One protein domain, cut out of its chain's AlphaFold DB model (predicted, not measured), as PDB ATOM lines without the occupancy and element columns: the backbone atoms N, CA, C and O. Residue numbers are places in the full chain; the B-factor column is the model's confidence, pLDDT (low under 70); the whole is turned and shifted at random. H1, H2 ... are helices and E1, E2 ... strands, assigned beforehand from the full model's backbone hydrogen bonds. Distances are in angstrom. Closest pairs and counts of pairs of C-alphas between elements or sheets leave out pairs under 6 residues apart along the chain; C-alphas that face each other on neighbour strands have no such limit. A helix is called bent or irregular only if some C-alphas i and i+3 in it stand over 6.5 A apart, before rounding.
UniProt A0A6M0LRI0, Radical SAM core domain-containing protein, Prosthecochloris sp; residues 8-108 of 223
ATOM      1  N   GLU A   8     168.570 121.204 158.134       46.59
ATOM      2  CA  GLU A   8     169.593 121.308 159.161       46.59
ATOM      3  C   GLU A   8     169.732 122.718 159.764       46.59
ATOM      4  O   GLU A   8     169.729 122.831 160.981       46.59
ATOM      5  N   ASP A   9     169.777 123.818 159.010       50.28
ATOM      6  CA  ASP A   9     170.138 125.122 159.607       50.28
ATOM      7  C   ASP A   9     168.986 125.816 160.349       50.28
ATOM      8  O   ASP A   9     169.210 126.554 161.318       50.28
ATOM      9  N   LEU A  10     167.744 125.587 159.913       47.31
ATOM     10  CA  LEU A  10     166.570 126.255 160.483       47.31
ATOM     11  C   LEU A  10     165.999 125.487 161.681       47.31
ATOM     12  O   LEU A  10     165.577 126.107 162.659       47.31
ATOM     13  N   TRP A  11     166.058 124.150 161.643       50.56
ATOM     14  CA  TRP A  11     165.488 123.282 162.676       50.56
ATOM     15  C   TRP A  11     166.520 122.629 163.607       50.56
ATOM     16  O   TRP A  11     166.135 122.211 164.700       50.56
ATOM     17  N   ALA A  12     167.830 122.607 163.296       49.41
ATOM     18  CA  ALA A  12     168.832 122.110 164.261       49.41
ATOM     19  C   ALA A  12     168.905 122.955 165.542       49.41
ATOM     20  O   ALA A  12     169.282 122.449 166.600       49.41
ATOM     21  N   ARG A  13     168.477 124.224 165.479       47.66
ATOM     22  CA  ARG A  13     168.357 125.104 166.653       47.66
ATOM     23  C   ARG A  13     167.212 124.714 167.597       47.66
ATOM     24  O   ARG A  13     167.152 125.238 168.703       47.66
ATOM     25  N   VAL A  14     166.331 123.796 167.191       52.91
ATOM     26  CA  VAL A  14     165.151 123.344 167.950       52.91
ATOM     27  C   VAL A  14     165.381 121.933 168.510       52.91
ATOM     28  O   VAL A  14     164.522 121.055 168.453       52.91
ATOM     29  N   SER A  15     166.577 121.684 169.044       54.97
ATOM     30  CA  SER A  15     166.817 120.496 169.867       54.97
ATOM     31  C   SER A  15     166.266 120.762 171.272       54.97
ATOM     32  O   SER A  15     166.693 121.743 171.880       54.97
ATOM     33  N   PRO A  16     165.336 119.943 171.802       58.16
ATOM     34  CA  PRO A  16     164.798 120.158 173.142       58.16
ATOM     35  C   PRO A  16     165.917 120.099 174.179       58.16
ATOM     36  O   PRO A  16     166.624 119.090 174.253       58.16
ATOM     37  N   GLN A  17     166.060 121.146 174.986       63.00
ATOM     38  CA  GLN A  17     166.918 121.111 176.168       63.00
ATOM     39  C   GLN A  17     166.103 120.655 177.379       63.00
ATOM     40  O   GLN A  17     164.918 120.967 177.492       63.00
ATOM     41  N   ASP A  18     166.730 119.943 178.321       55.44
ATOM     42  CA  ASP A  18     166.031 119.445 179.519       55.44
ATOM     43  C   ASP A  18     165.447 120.595 180.386       55.44
ATOM     44  O   ASP A  18     164.497 120.378 181.138       55.44
ATOM     45  N   ASN A  19     165.948 121.829 180.220       63.84
ATOM     46  CA  ASN A  19     165.479 123.040 180.911       63.84
ATOM     47  C   ASN A  19     164.495 123.905 180.100       63.84
ATOM     48  O   ASN A  19     164.077 124.956 180.589       63.84
ATOM     49  N   ASP A  20     164.119 123.503 178.884       70.81
ATOM     50  CA  ASP A  20     163.174 124.275 178.078       70.81
ATOM     51  C   ASP A  20     161.789 124.331 178.751       70.81
ATOM     52  O   ASP A  20     161.329 123.323 179.320       70.81
ATOM     53  N   PRO A  21     161.064 125.467 178.660       77.38
ATOM     54  CA  PRO A  21     159.670 125.510 179.079       77.38
ATOM     55  C   PRO A  21     158.865 124.420 178.347       77.38
ATOM     56  O   PRO A  21     159.225 124.004 177.242       77.38
ATOM     57  N   PRO A  22     157.801 123.873 178.960       81.81
ATOM     58  CA  PRO A  22     157.022 122.828 178.314       81.81
ATOM     59  C   PRO A  22     156.457 123.347 176.991       81.81
ATOM     60  O   PRO A  22     155.884 124.432 176.929       81.81
ATOM     61  N   ARG A  23     156.603 122.551 175.931       87.50
ATOM     62  CA  ARG A  23     155.861 122.774 174.692       87.50
ATOM     63  C   ARG A  23     154.420 122.354 174.924       87.50
ATOM     64  O   ARG A  23     154.179 121.222 175.348       87.50
ATOM     65  N   THR A  24     153.487 123.273 174.712       92.12
ATOM     66  CA  THR A  24     152.063 123.087 175.043       92.12
ATOM     67  C   THR A  24     151.138 123.273 173.850       92.12
ATOM     68  O   THR A  24     149.925 123.118 173.985       92.12
ATOM     69  N   PHE A  25     151.697 123.569 172.677       93.69
ATOM     70  CA  PHE A  25     150.929 123.953 171.506       93.69
ATOM     71  C   PHE A  25     151.333 123.132 170.279       93.69
ATOM     72  O   PHE A  25     152.490 123.171 169.865       93.69
ATOM     73  N   LEU A  26     150.386 122.394 169.689       95.81
ATOM     74  CA  LEU A  26     150.535 121.827 168.345       95.81
ATOM     75  C   LEU A  26     150.310 122.932 167.314       95.81
ATOM     76  O   LEU A  26     149.339 123.678 167.417       95.81
ATOM     77  N   THR A  27     151.171 123.009 166.302       94.62
ATOM     78  CA  THR A  27     151.028 123.986 165.218       94.62
ATOM     79  C   THR A  27     149.635 123.962 164.592       94.62
ATOM     80  O   THR A  27     149.087 122.902 164.285       94.62
ATOM     81  N   LYS A  28     149.075 125.151 164.344       94.19
ATOM     82  CA  LYS A  28     147.805 125.310 163.614       94.19
ATOM     83  C   LYS A  28     147.976 125.185 162.097       94.19
ATOM     84  O   LYS A  28     146.996 125.190 161.359       94.19
ATOM     85  N   ARG A  29     149.217 125.077 161.611       94.06
ATOM     86  CA  ARG A  29     149.592 125.108 160.188       94.06
ATOM     87  C   ARG A  29     149.739 123.697 159.601       94.06
ATOM     88  O   ARG A  29     150.656 123.438 158.819       94.06
ATOM     89  N   LEU A  30     148.834 122.788 159.974       96.00
ATOM     90  CA  LEU A  30     148.837 121.387 159.547       96.00
ATOM     91  C   LEU A  30     147.913 121.128 158.362       96.00
ATOM     92  O   LEU A  30     146.787 121.618 158.312       96.00
ATOM     93  N   ILE A  31     148.371 120.276 157.452       96.25
ATOM     94  CA  ILE A  31     147.551 119.636 156.428       96.25
ATOM     95  C   ILE A  31     147.604 118.136 156.702       96.25
ATOM     96  O   ILE A  31     148.677 117.534 156.670       96.25
ATOM     97  N   THR A  32     146.455 117.531 156.981       94.88
ATOM     98  CA  THR A  32     146.342 116.097 157.261       94.88
ATOM     99  C   THR A  32     145.602 115.391 156.132       94.88
ATOM    100  O   THR A  32     144.621 115.901 155.586       94.88
ATOM    101  N   LYS A  33     146.079 114.204 155.756       95.44
ATOM    102  CA  LYS A  33     145.452 113.367 154.735       95.44
ATOM    103  C   LYS A  33     145.510 111.906 155.152       95.44
ATOM    104  O   LYS A  33     146.588 111.365 155.368       95.44
ATOM    105  N   GLU A  34     144.355 111.257 155.223       95.38
ATOM    106  CA  GLU A  34     144.295 109.808 155.403       95.38
ATOM    107  C   GLU A  34     144.876 109.107 154.166       95.38
ATOM    108  O   GLU A  34     144.498 109.413 153.031       95.38
ATOM    109  N   VAL A  35     145.823 108.198 154.397       93.19
ATOM    110  CA  VAL A  35     146.434 107.349 153.358       93.19
ATOM    111  C   VAL A  35     145.779 105.968 153.358       93.19
ATOM    112  O   VAL A  35     145.588 105.358 152.310       93.19
ATOM    113  N   SER A  36     145.437 105.487 154.550       92.25
ATOM    114  CA  SER A  36     144.710 104.248 154.819       92.25
ATOM    115  C   SER A  36     144.044 104.377 156.195       92.25
ATOM    116  O   SER A  36     144.494 105.233 156.961       92.25
ATOM    117  N   PRO A  37     143.104 103.495 156.575       89.56
ATOM    118  CA  PRO A  37     142.423 103.579 157.871       89.56
ATOM    119  C   PRO A  37     143.357 103.652 159.092       89.56
ATOM    120  O   PRO A  37     142.994 104.209 160.120       89.56
ATOM    121  N   GLU A  38     144.575 103.118 158.983       93.00
ATOM    122  CA  GLU A  38     145.555 103.089 160.074       93.00
ATOM    123  C   GLU A  38     146.610 104.198 159.994       93.00
ATOM    124  O   GLU A  38     147.442 104.298 160.894       93.00
ATOM    125  N   LYS A  39     146.647 105.003 158.919       92.00
ATOM    126  CA  LYS A  39     147.772 105.914 158.646       92.00
ATOM    127  C   LYS A  39     147.344 107.268 158.101       92.00
ATOM    128  O   LYS A  39     146.608 107.358 157.115       92.00
ATOM    129  N   LEU A  40     147.930 108.317 158.668       95.38
ATOM    130  CA  LEU A  40     147.749 109.703 158.255       95.38
ATOM    131  C   LEU A  40     149.071 110.306 157.790       95.38
ATOM    132  O   LEU A  40     150.073 110.266 158.498       95.38
ATOM    133  N   LEU A  41     149.053 110.922 156.613       96.06
ATOM    134  CA  LEU A  41     150.088 111.850 156.181       96.06
ATOM    135  C   LEU A  41     149.817 113.207 156.831       96.06
ATOM    136  O   LEU A  41     148.741 113.781 156.649       96.06
ATOM    137  N   VAL A  42     150.796 113.730 157.563       96.12
ATOM    138  CA  VAL A  42     150.708 115.019 158.249       96.12
ATOM    139  C   VAL A  42     151.815 115.929 157.736       96.12
ATOM    140  O   VAL A  42     153.005 115.666 157.908       96.12
ATOM    141  N   ILE A  43     151.404 117.036 157.131       96.38
ATOM    142  CA  ILE A  43     152.287 118.046 156.561       96.38
ATOM    143  C   ILE A  43     152.231 119.287 157.444       96.38
ATOM    144  O   ILE A  43     151.166 119.862 157.663       96.38
ATOM    145  N   ASN A  44     153.387 119.722 157.921       94.44
ATOM    146  CA  ASN A  44     153.564 121.004 158.576       94.44
ATOM    147  C   ASN A  44     153.912 122.058 157.522       94.44
ATOM    148  O   ASN A  44     155.022 122.087 156.998       94.44
ATOM    149  N   SER A  45     152.968 122.943 157.213       92.62
ATOM    150  CA  SER A  45     153.168 123.975 156.188       92.62
ATOM    151  C   SER A  45     154.073 125.127 156.639       92.62
ATOM    152  O   SER A  45     154.481 125.933 155.807       92.62
ATOM    153  N   LEU A  46     154.419 125.198 157.931       90.75
ATOM    154  CA  LEU A  46     155.397 126.150 158.454       90.75
ATOM    155  C   LEU A  46     156.831 125.635 158.298       90.75
ATOM    156  O   LEU A  46     157.699 126.382 157.851       90.75
ATOM    157  N   SER A  47     157.079 124.375 158.665       88.69
ATOM    158  CA  SER A  47     158.418 123.775 158.599       88.69
ATOM    159  C   SER A  47     158.740 123.082 157.283       88.69
ATOM    160  O   SER A  47     159.912 122.892 156.984       88.69
ATOM    161  N   GLY A  48     157.724 122.705 156.508       89.31
ATOM    162  CA  GLY A  48     157.868 121.814 155.359       89.31
ATOM    163  C   GLY A  48     157.953 120.332 155.739       89.31
ATOM    164  O   GLY A  48     158.006 119.485 154.846       89.31
ATOM    165  N   ALA A  49     157.933 119.993 157.035       90.50
ATOM    166  CA  ALA A  49     157.956 118.607 157.486       90.50
ATOM    167  C   ALA A  49     156.751 117.834 156.934       90.50
ATOM    168  O   ALA A  49     155.615 118.306 156.976       90.50
ATOM    169  N   CYS A  50     157.017 116.642 156.417       94.12
ATOM    170  CA  CYS A  50     156.024 115.713 155.897       94.12
ATOM    171  C   CYS A  50     156.321 114.355 156.515       94.12
ATOM    172  O   CYS A  50     157.373 113.781 156.234       94.12
ATOM    173  N   ASP A  51     155.418 113.862 157.354       94.38
ATOM    174  CA  ASP A  51     155.621 112.626 158.104       94.38
ATOM    175  C   ASP A  51     154.342 111.778 158.097       94.38
ATOM    176  O   ASP A  51     153.226 112.294 157.985       94.38
ATOM    177  N   LEU A  52     154.512 110.458 158.174       93.50
ATOM    178  CA  LEU A  52     153.420 109.492 158.242       93.50
ATOM    179  C   LEU A  52     153.257 109.042 159.695       93.50
ATOM    180  O   LEU A  52     154.213 108.552 160.291       93.50
ATOM    181  N   PHE A  53     152.054 109.183 160.233       93.06
ATOM    182  CA  PHE A  53     151.702 108.773 161.591       93.06
ATOM    183  C   PHE A  53     150.701 107.626 161.545       93.06
ATOM    184  O   PHE A  53     149.843 107.592 160.657       93.06
ATOM    185  N   TYR A  54     150.775 106.712 162.513       93.38
ATOM    186  CA  TYR A  54     149.655 105.812 162.760       93.38
ATOM    187  C   TYR A  54     148.477 106.588 163.365       93.38
ATOM    188  O   TYR A  54     148.665 107.601 164.043       93.38
ATOM    189  N   ALA A  55     147.251 106.144 163.088       90.56
ATOM    190  CA  ALA A  55     146.040 106.837 163.527       90.56
ATOM    191  C   ALA A  55     145.956 106.961 165.057       90.56
ATOM    192  O   ALA A  55     145.663 108.036 165.576       90.56
ATOM    193  N   ASP A  56     146.316 105.902 165.780       91.44
ATOM    194  CA  ASP A  56     146.328 105.876 167.241       91.44
ATOM    195  C   ASP A  56     147.416 106.785 167.843       91.44
ATOM    196  O   ASP A  56     147.180 107.468 168.843       91.44
ATOM    197  N   GLU A  57     148.599 106.843 167.228       91.19
ATOM    198  CA  GLU A  57     149.653 107.791 167.599       91.19
ATOM    199  C   GLU A  57     149.192 109.237 167.401       91.19
ATOM    200  O   GLU A  57     149.396 110.085 168.274       91.19
ATOM    201  N   TRP A  58     148.534 109.520 166.274       93.88
ATOM    202  CA  TRP A  58     148.020 110.850 165.970       93.88
ATOM    203  C   TRP A  58     146.908 111.274 166.936       93.88
ATOM    204  O   TRP A  58     146.897 112.412 167.415       93.88
ATOM    205  N   ASP A  59     146.014 110.358 167.303       93.38
ATOM    206  CA  ASP A  59     144.972 110.604 168.300       93.38
ATOM    207  C   ASP A  59     145.559 110.947 169.673       93.38
ATOM    208  O   ASP A  59     145.102 111.895 170.324       93.38
ATOM    209  N   ARG A  60     146.627 110.253 170.090       93.81
ATOM    210  CA  ARG A  60     147.364 110.574 171.325       93.81
ATOM    211  C   ARG A  60     147.986 111.967 171.269       93.81
ATOM    212  O   ARG A  60     147.901 112.710 172.248       93.81
ATOM    213  N   ILE A  61     148.573 112.355 170.136       94.44
ATOM    214  CA  ILE A  61     149.132 113.703 169.939       94.44
ATOM    215  C   ILE A  61     148.023 114.765 170.045       94.44
ATOM    216  O   ILE A  61     148.190 115.765 170.748       94.44
ATOM    217  N   ASN A  62     146.862 114.534 169.424       94.19
ATOM    218  CA  ASN A  62     145.710 115.441 169.510       94.19
ATOM    219  C   ASN A  62     145.119 115.521 170.922       94.19
ATOM    220  O   ASN A  62     144.638 116.577 171.343       94.19
ATOM    221  N   GLN A  63     145.140 114.423 171.676       95.06
ATOM    222  CA  GLN A  63     144.781 114.442 173.089       95.06
ATOM    223  C   GLN A  63     145.748 115.318 173.894       95.06
ATOM    224  O   GLN A  63     145.294 116.231 174.582       95.06
ATOM    225  N   CYS A  64     147.059 115.128 173.726       94.38
ATOM    226  CA  CYS A  64     148.078 115.949 174.387       94.38
ATOM    227  C   CYS A  64     147.930 117.440 174.050       94.38
ATOM    228  O   CYS A  64     148.131 118.288 174.917       94.38
ATOM    229  N   ASN A  65     147.523 117.764 172.817       94.25
ATOM    230  CA  ASN A  65     147.231 119.136 172.405       94.25
ATOM    231  C   ASN A  65     146.058 119.749 173.187       94.25
ATOM    232  O   ASN A  65     146.152 120.878 173.665       94.25
ATOM    233  N   ARG A  66     144.960 119.001 173.361       93.50
ATOM    234  CA  ARG A  66     143.793 119.448 174.145       93.50
ATOM    235  C   ARG A  66     144.139 119.646 175.619       93.50
ATOM    236  O   ARG A  66     143.696 120.614 176.228       93.50
ATOM    237  N   GLU A  67     144.958 118.755 176.164       93.81
ATOM    238  CA  GLU A  67     145.442 118.806 177.548       93.81
ATOM    239  C   GLU A  67     146.586 119.813 177.749       93.81
ATOM    240  O   GLU A  67     146.984 120.067 178.885       93.81
ATOM    241  N   ARG A  68     147.117 120.392 176.661       91.94
ATOM    242  CA  ARG A  68     148.290 121.281 176.661       91.94
ATOM    243  C   ARG A  68     149.513 120.656 177.339       91.94
ATOM    244  O   ARG A  68     150.313 121.347 177.966       91.94
ATOM    245  N   ASN A  69     149.673 119.341 177.203       91.38
ATOM    246  CA  ASN A  69     150.708 118.577 177.888       91.38
ATOM    247  C   ASN A  69     151.370 117.560 176.953       91.38
ATOM    248  O   ASN A  69     151.031 116.382 176.959       91.38
ATOM    249  N   PHE A  70     152.360 118.000 176.176       91.19
ATOM    250  CA  PHE A  70     153.143 117.103 175.319       91.19
ATOM    251  C   PHE A  70     154.257 116.360 176.066       91.19
ATOM    252  O   PHE A  70     154.807 115.403 175.529       91.19
ATOM    253  N   ARG A  71     154.592 116.756 177.305       87.38
ATOM    254  CA  ARG A  71     155.610 116.067 178.125       87.38
ATOM    255  C   ARG A  71     155.172 114.666 178.566       87.38
ATOM    256  O   ARG A  71     156.017 113.887 178.991       87.38
ATOM    257  N   SER A  72     153.878 114.353 178.475       89.06
ATOM    258  CA  SER A  72     153.343 113.008 178.709       89.06
ATOM    259  C   SER A  72     153.717 112.013 177.602       89.06
ATOM    260  O   SER A  72     153.659 110.804 177.826       89.06
ATOM    261  N   LEU A  73     154.114 112.497 176.417       90.00
ATOM    262  CA  LEU A  73     154.543 111.644 175.313       90.00
ATOM    263  C   LEU A  73     155.905 110.992 175.604       90.00
ATOM    264  O   LEU A  73     156.755 111.585 176.275       90.00
ATOM    265  N   PRO A  74     156.174 109.804 175.028       90.25
ATOM    266  CA  PRO A  74     157.509 109.215 175.024       90.25
ATOM    267  C   PRO A  74     158.580 110.212 174.552       90.25
ATOM    268  O   PRO A  74     158.378 110.925 173.566       90.25
ATOM    269  N   LYS A  75     159.742 110.243 175.228       88.06
ATOM    270  CA  LYS A  75     160.811 111.236 174.976       88.06
ATOM    271  C   LYS A  75     161.225 111.294 173.502       88.06
ATOM    272  O   LYS A  75     161.433 112.378 172.971       88.06
ATOM    273  N   ASN A  76     161.290 110.152 172.819       85.12
ATOM    274  CA  ASN A  76     161.596 110.077 171.389       85.12
ATOM    275  C   ASN A  76     160.540 110.775 170.515       85.12
ATOM    276  O   ASN A  76     160.917 111.501 169.599       85.12
ATOM    277  N   ILE A  77     159.246 110.598 170.806       87.81
ATOM    278  CA  ILE A  77     158.146 111.238 170.066       87.81
ATOM    279  C   ILE A  77     158.126 112.738 170.358       87.81
ATOM    280  O   ILE A  77     158.068 113.539 169.430       87.81
ATOM    281  N   TYR A  78     158.256 113.135 171.627       90.00
ATOM    282  CA  TYR A  78     158.346 114.545 172.009       90.00
ATOM    283  C   TYR A  78     159.503 115.254 171.287       90.00
ATOM    284  O   TYR A  78     159.306 116.292 170.652       90.00
ATOM    285  N   SER A  79     160.704 114.667 171.325       86.69
ATOM    286  CA  SER A  79     161.876 115.214 170.643       86.69
ATOM    287  C   SER A  79     161.716 115.233 169.126       86.69
ATOM    288  O   SER A  79     162.137 116.193 168.487       86.69
ATOM    289  N   PHE A  80     161.087 114.208 168.548       88.44
ATOM    290  CA  PHE A  80     160.779 114.166 167.123       88.44
ATOM    291  C   PHE A  80     159.848 115.312 166.713       88.44
ATOM    292  O   PHE A  80     160.188 116.072 165.807       88.44
ATOM    293  N   LEU A  81     158.724 115.487 167.415       91.44
ATOM    294  CA  LEU A  81     157.747 116.538 167.130       91.44
ATOM    295  C   LEU A  81     158.355 117.936 167.284       91.44
ATOM    296  O   LEU A  81     158.126 118.796 166.439       91.44
ATOM    297  N   ALA A  82     159.159 118.162 168.327       89.88
ATOM    298  CA  ALA A  82     159.840 119.437 168.539       89.88
ATOM    299  C   ALA A  82     160.848 119.736 167.421       89.88
ATOM    300  O   ALA A  82     160.794 120.804 166.813       89.88
ATOM    301  N   ARG A  83     161.713 118.768 167.088       87.25
ATOM    302  CA  ARG A  83     162.736 118.919 166.044       87.25
ATOM    303  C   ARG A  83     162.133 119.150 164.658       87.25
ATOM    304  O   ARG A  83     162.710 119.866 163.855       87.25
ATOM    305  N   ARG A  84     160.983 118.540 164.362       88.94
ATOM    306  CA  ARG A  84     160.272 118.685 163.076       88.94
ATOM    307  C   ARG A  84     159.355 119.919 163.023       88.94
ATOM    308  O   ARG A  84     158.716 120.169 162.000       88.94
ATOM    309  N   GLY A  85     159.286 120.688 164.113       91.38
ATOM    310  CA  GLY A  85     158.494 121.915 164.205       91.38
ATOM    311  C   GLY A  85     156.995 121.690 164.398       91.38
ATOM    312  O   GLY A  85     156.214 122.590 164.116       91.38
ATOM    313  N   TYR A  86     156.555 120.508 164.837       93.62
ATOM    314  CA  TYR A  86     155.135 120.241 165.098       93.62
ATOM    315  C   TYR A  86     154.637 120.900 166.387       93.62
ATOM    316  O   TYR A  86     153.473 121.289 166.451       93.62
ATOM    317  N   ILE A  87     155.494 121.027 167.405       93.81
ATOM    318  CA  ILE A  87     155.113 121.545 168.727       93.81
ATOM    319  C   ILE A  87     155.934 122.771 169.149       93.81
ATOM    320  O   ILE A  87     157.154 122.824 168.979       93.81
ATOM    321  N   TYR A  88     155.255 123.728 169.775       92.38
ATOM    322  CA  TYR A  88     155.761 125.036 170.201       92.38
ATOM    323  C   TYR A  88     155.511 125.272 171.690       92.38
ATOM    324  O   TYR A  88     154.705 124.569 172.311       92.38
ATOM    325  N   PHE A  89     156.227 126.236 172.279       91.44
ATOM    326  CA  PHE A  89     156.030 126.603 173.687       91.44
ATOM    327  C   PHE A  89     154.588 127.045 173.936       91.44
ATOM    328  O   PHE A  89     153.901 126.478 174.788       91.44
ATOM    329  N   ASP A  90     154.116 127.962 173.100       91.44
ATOM    330  CA  ASP A  90     152.746 128.448 173.040       91.44
ATOM    331  C   ASP A  90     152.425 128.936 171.612       91.44
ATOM    332  O   ASP A  90     153.241 128.820 170.694       91.44
ATOM    333  N   GLU A  91     151.223 129.474 171.406       91.81
ATOM    334  CA  GLU A  91     150.808 130.028 170.112       91.81
ATOM    335  C   GLU A  91     151.647 131.253 169.690       91.81
ATOM    336  O   GLU A  91     151.904 131.462 168.505       91.81
ATOM    337  N   THR A  92     152.122 132.052 170.651       92.81
ATOM    338  CA  THR A  92     152.928 133.250 170.364       92.81
ATOM    339  C   THR A  92     154.323 132.868 169.870       92.81
ATOM    340  O   THR A  92     154.875 133.546 169.004       92.81
ATOM    341  N   ASP A  93     154.898 131.787 170.396       90.81
ATOM    342  CA  ASP A  93     156.153 131.199 169.924       90.81
ATOM    343  C   ASP A  93     156.053 130.772 168.451       90.81
ATOM    344  O   ASP A  93     156.885 131.164 167.630       90.81
ATOM    345  N   GLU A  94     154.981 130.067 168.079       92.19
ATOM    346  CA  GLU A  94     154.717 129.697 166.683       92.19
ATOM    347  C   GLU A  94     154.604 130.933 165.772       92.19
ATOM    348  O   GLU A  94     155.213 130.983 164.698       92.19
ATOM    349  N   ASP A  95     153.859 131.958 166.197       90.88
ATOM    350  CA  ASP A  95     153.679 133.175 165.401       90.88
ATOM    351  C   ASP A  95     154.986 133.973 165.246       90.88
ATOM    352  O   ASP A  95     155.231 134.540 164.178       90.88
ATOM    353  N   ARG A  96     155.884 133.959 166.244       89.69
ATOM    354  CA  ARG A  96     157.237 134.526 166.105       89.69
ATOM    355  C   ARG A  96     158.043 133.790 165.043       89.69
ATOM    356  O   ARG A  96     158.619 134.446 164.176       89.69
ATOM    357  N   VAL A  97     158.047 132.454 165.069       88.19
ATOM    358  CA  VAL A  97     158.736 131.646 164.046       88.19
ATOM    359  C   VAL A  97     158.179 131.949 162.657       88.19
ATOM    360  O   VAL A  97     158.949 132.171 161.720       88.19
ATOM    361  N   PHE A  98     156.855 132.046 162.519       88.69
ATOM    362  CA  PHE A  98     156.216 132.418 161.259       88.69
ATOM    363  C   PHE A  98     156.652 133.804 160.763       88.69
ATOM    364  O   PHE A  98     157.044 133.943 159.603       88.69
ATOM    365  N   VAL A  99     156.636 134.826 161.624       88.88
ATOM    366  CA  VAL A  99     157.078 136.181 161.255       88.88
ATOM    367  C   VAL A  99     158.547 136.187 160.834       88.88
ATOM    368  O   VAL A  99     158.871 136.777 159.801       88.88
ATOM    369  N   SER A 100     159.425 135.505 161.573       86.31
ATOM    370  CA  SER A 100     160.846 135.390 161.224       86.31
ATOM    371  C   SER A 100     161.055 134.708 159.872       86.31
ATOM    372  O   SER A 100     161.854 135.181 159.064       86.31
ATOM    373  N   LEU A 101     160.294 133.651 159.576       84.50
ATOM    374  CA  LEU A 101     160.341 132.976 158.280       84.50
ATOM    375  C   LEU A 101     159.877 133.901 157.142       84.50
ATOM    376  O   LEU A 101     160.523 133.984 156.098       84.50
ATOM    377  N   MET A 102     158.793 134.655 157.344       85.00
ATOM    378  CA  MET A 102     158.315 135.625 156.350       85.00
ATOM    379  C   MET A 102     159.318 136.760 156.122       85.00
ATOM    380  O   MET A 102     159.502 137.207 154.989       85.00
ATOM    381  N   GLN A 103     159.982 137.229 157.179       84.88
ATOM    382  CA  GLN A 103     161.050 138.222 157.072       84.88
ATOM    383  C   GLN A 103     162.248 137.673 156.303       84.88
ATOM    384  O   GLN A 103     162.763 138.376 155.442       84.88
ATOM    385  N   TYR A 104     162.644 136.422 156.552       82.81
ATOM    386  CA  TYR A 104     163.701 135.750 155.797       82.81
ATOM    387  C   TYR A 104     163.379 135.681 154.297       82.81
ATOM    388  O   TYR A 104     164.201 136.059 153.464       82.81
ATOM    389  N   TYR A 105     162.166 135.255 153.928       79.25
ATOM    390  CA  TYR A 105     161.776 135.187 152.516       79.25
ATOM    391  C   TYR A 105     161.652 136.562 151.855       79.25
ATOM    392  O   TYR A 105     161.910 136.684 150.661       79.25
ATOM    393  N   ARG A 106     161.288 137.601 152.614       80.75
ATOM    394  CA  ARG A 106     161.266 138.988 152.123       80.75
ATOM    395  C   ARG A 106     162.657 139.603 152.002       80.75
ATOM    396  O   ARG A 106     162.860 140.446 151.135       80.75
ATOM    397  N   SER A 107     163.582 139.235 152.887       77.50
ATOM    398  CA  SER A 107     164.944 139.770 152.908       77.50
ATOM    399  C   SER A 107     165.872 139.050 151.940       77.50
ATOM    400  O   SER A 107     166.865 139.641 151.521       77.50
ATOM    401  N   LYS A 108     165.544 137.811 151.543       69.00
ATOM    402  CA  LYS A 108     166.177 137.128 150.414       69.00
ATOM    403  C   LYS A 108     166.026 138.015 149.173       69.00
ATOM    404  O   LYS A 108     164.907 138.160 148.674       69.00
TER     405      LYS A 108
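Overview. This is residues 8 to 108 of the 223 residues of the protein "Radical SAM core domain-containing protein" of Prosthecochloris sp (UniProt A0A6M0LRI0). A small twisted sheet of three strands, E1, E2 and E3, makes one end of this domain, and the long helix H4 reaches away toward the other end, where residues 102 to 108 stand free and stick out. H2 rises from the sheet by its first residues, H3 is the element nearest the middle, where a short pairing of residues 25 to 26 with 87 to 88 also lies, and the short helix H1 packs on the last part of H3. The printed part has 101 residues with four named helices and three named strands, in the order H1 E1 E2 E3 H2 H3 H4; the sheet has the order E1 - E2 - E3, all antiparallel, and the class is mixed, helices and strands. The whole is compact, with a radius of gyration of the C-alphas of 13.7 A, and it spans 43 by 32 by 23 A.

Arrangement. H1, residues 8 to 14, is only just irregular: C-alphas 10 and 13 are 6.53 A apart. It touches H3, residues 75 to 83, at a steep tilt of 54 degrees, opposite ways, and their closest C-alphas are those of Val 14 and Arg 83, 5.4 A apart. A long link leads from H1 to E1, residues 30 to 36, and its residues 25 to 26 pair antiparallel with residues 87 to 88. E1 and E2, residues 39 to 44, form a hairpin, antiparallel at 160 degrees between their directions; N 33 and O 41, 2.8 A, and N 41 and O 33, 2.8 A, are within hydrogen-bond range. E2 and E3, residues 50 to 54, form a second hairpin at 149 degrees, with N 40 and O 53 at 2.9 A and N 53 and O 40 at 2.8 A. These three strands are a meander, each strand the antiparallel neighbour of the one before, with E1 and E3 as edge strands and E2 as the inner one. The sheet is only just strongly twisted, its C-alphas lying up to 4.0 A off their best plane. H2, residues 55 to 67, is on the sheet and stands up from it, its line rising 46 degrees out of the local plane, at a height over the sheet of 12.2 A. It lies over E3 and, only just, over E2, with 3 of its C-alphas falling there; the closest C-alphas of E2 and H2 are those of Lys 39 and Ala 55, 5.3 A apart. H4, residues 91 to 107, touches no helix and is not on the sheet. H2 and H3 are apart. Every O i to N i+4 pair is within hydrogen-bond range in H2, H3 and H4; H1 has 1 of 3, and 1 of 4 O i to N i+3 pairs.

Along the chain. H1 begins at C-alpha 8, (169.593, 121.308, 159.161). E1 runs 18.3 A from C-alpha 30, (148.837, 121.387, 159.547), to C-alpha 36; E2 is 16.2 A long and E3 13.6 A. H2 measures 18.4 A from Ala 55 to Glu 67, and H3 11.9 A from Lys 75 to Arg 83. H4 is the longest helix, 24.3 A from Glu 91 to C-alpha 107, (164.944, 139.770, 152.908).

Size, cuts and confidence. The two C-alphas farthest apart are those of Pro 37 and Ser 107, 42.9 A. The printed part has no cut. The link from H1 to E1, 15 residues, is long; those from E1 to E2, E2 to E3 and E3 to H2 are tight, and those from H2 to H3 and H3 to H4 are short. The mean pLDDT of the printed part is 86.0, and residues 8 to 19 and residue 108 are under 70.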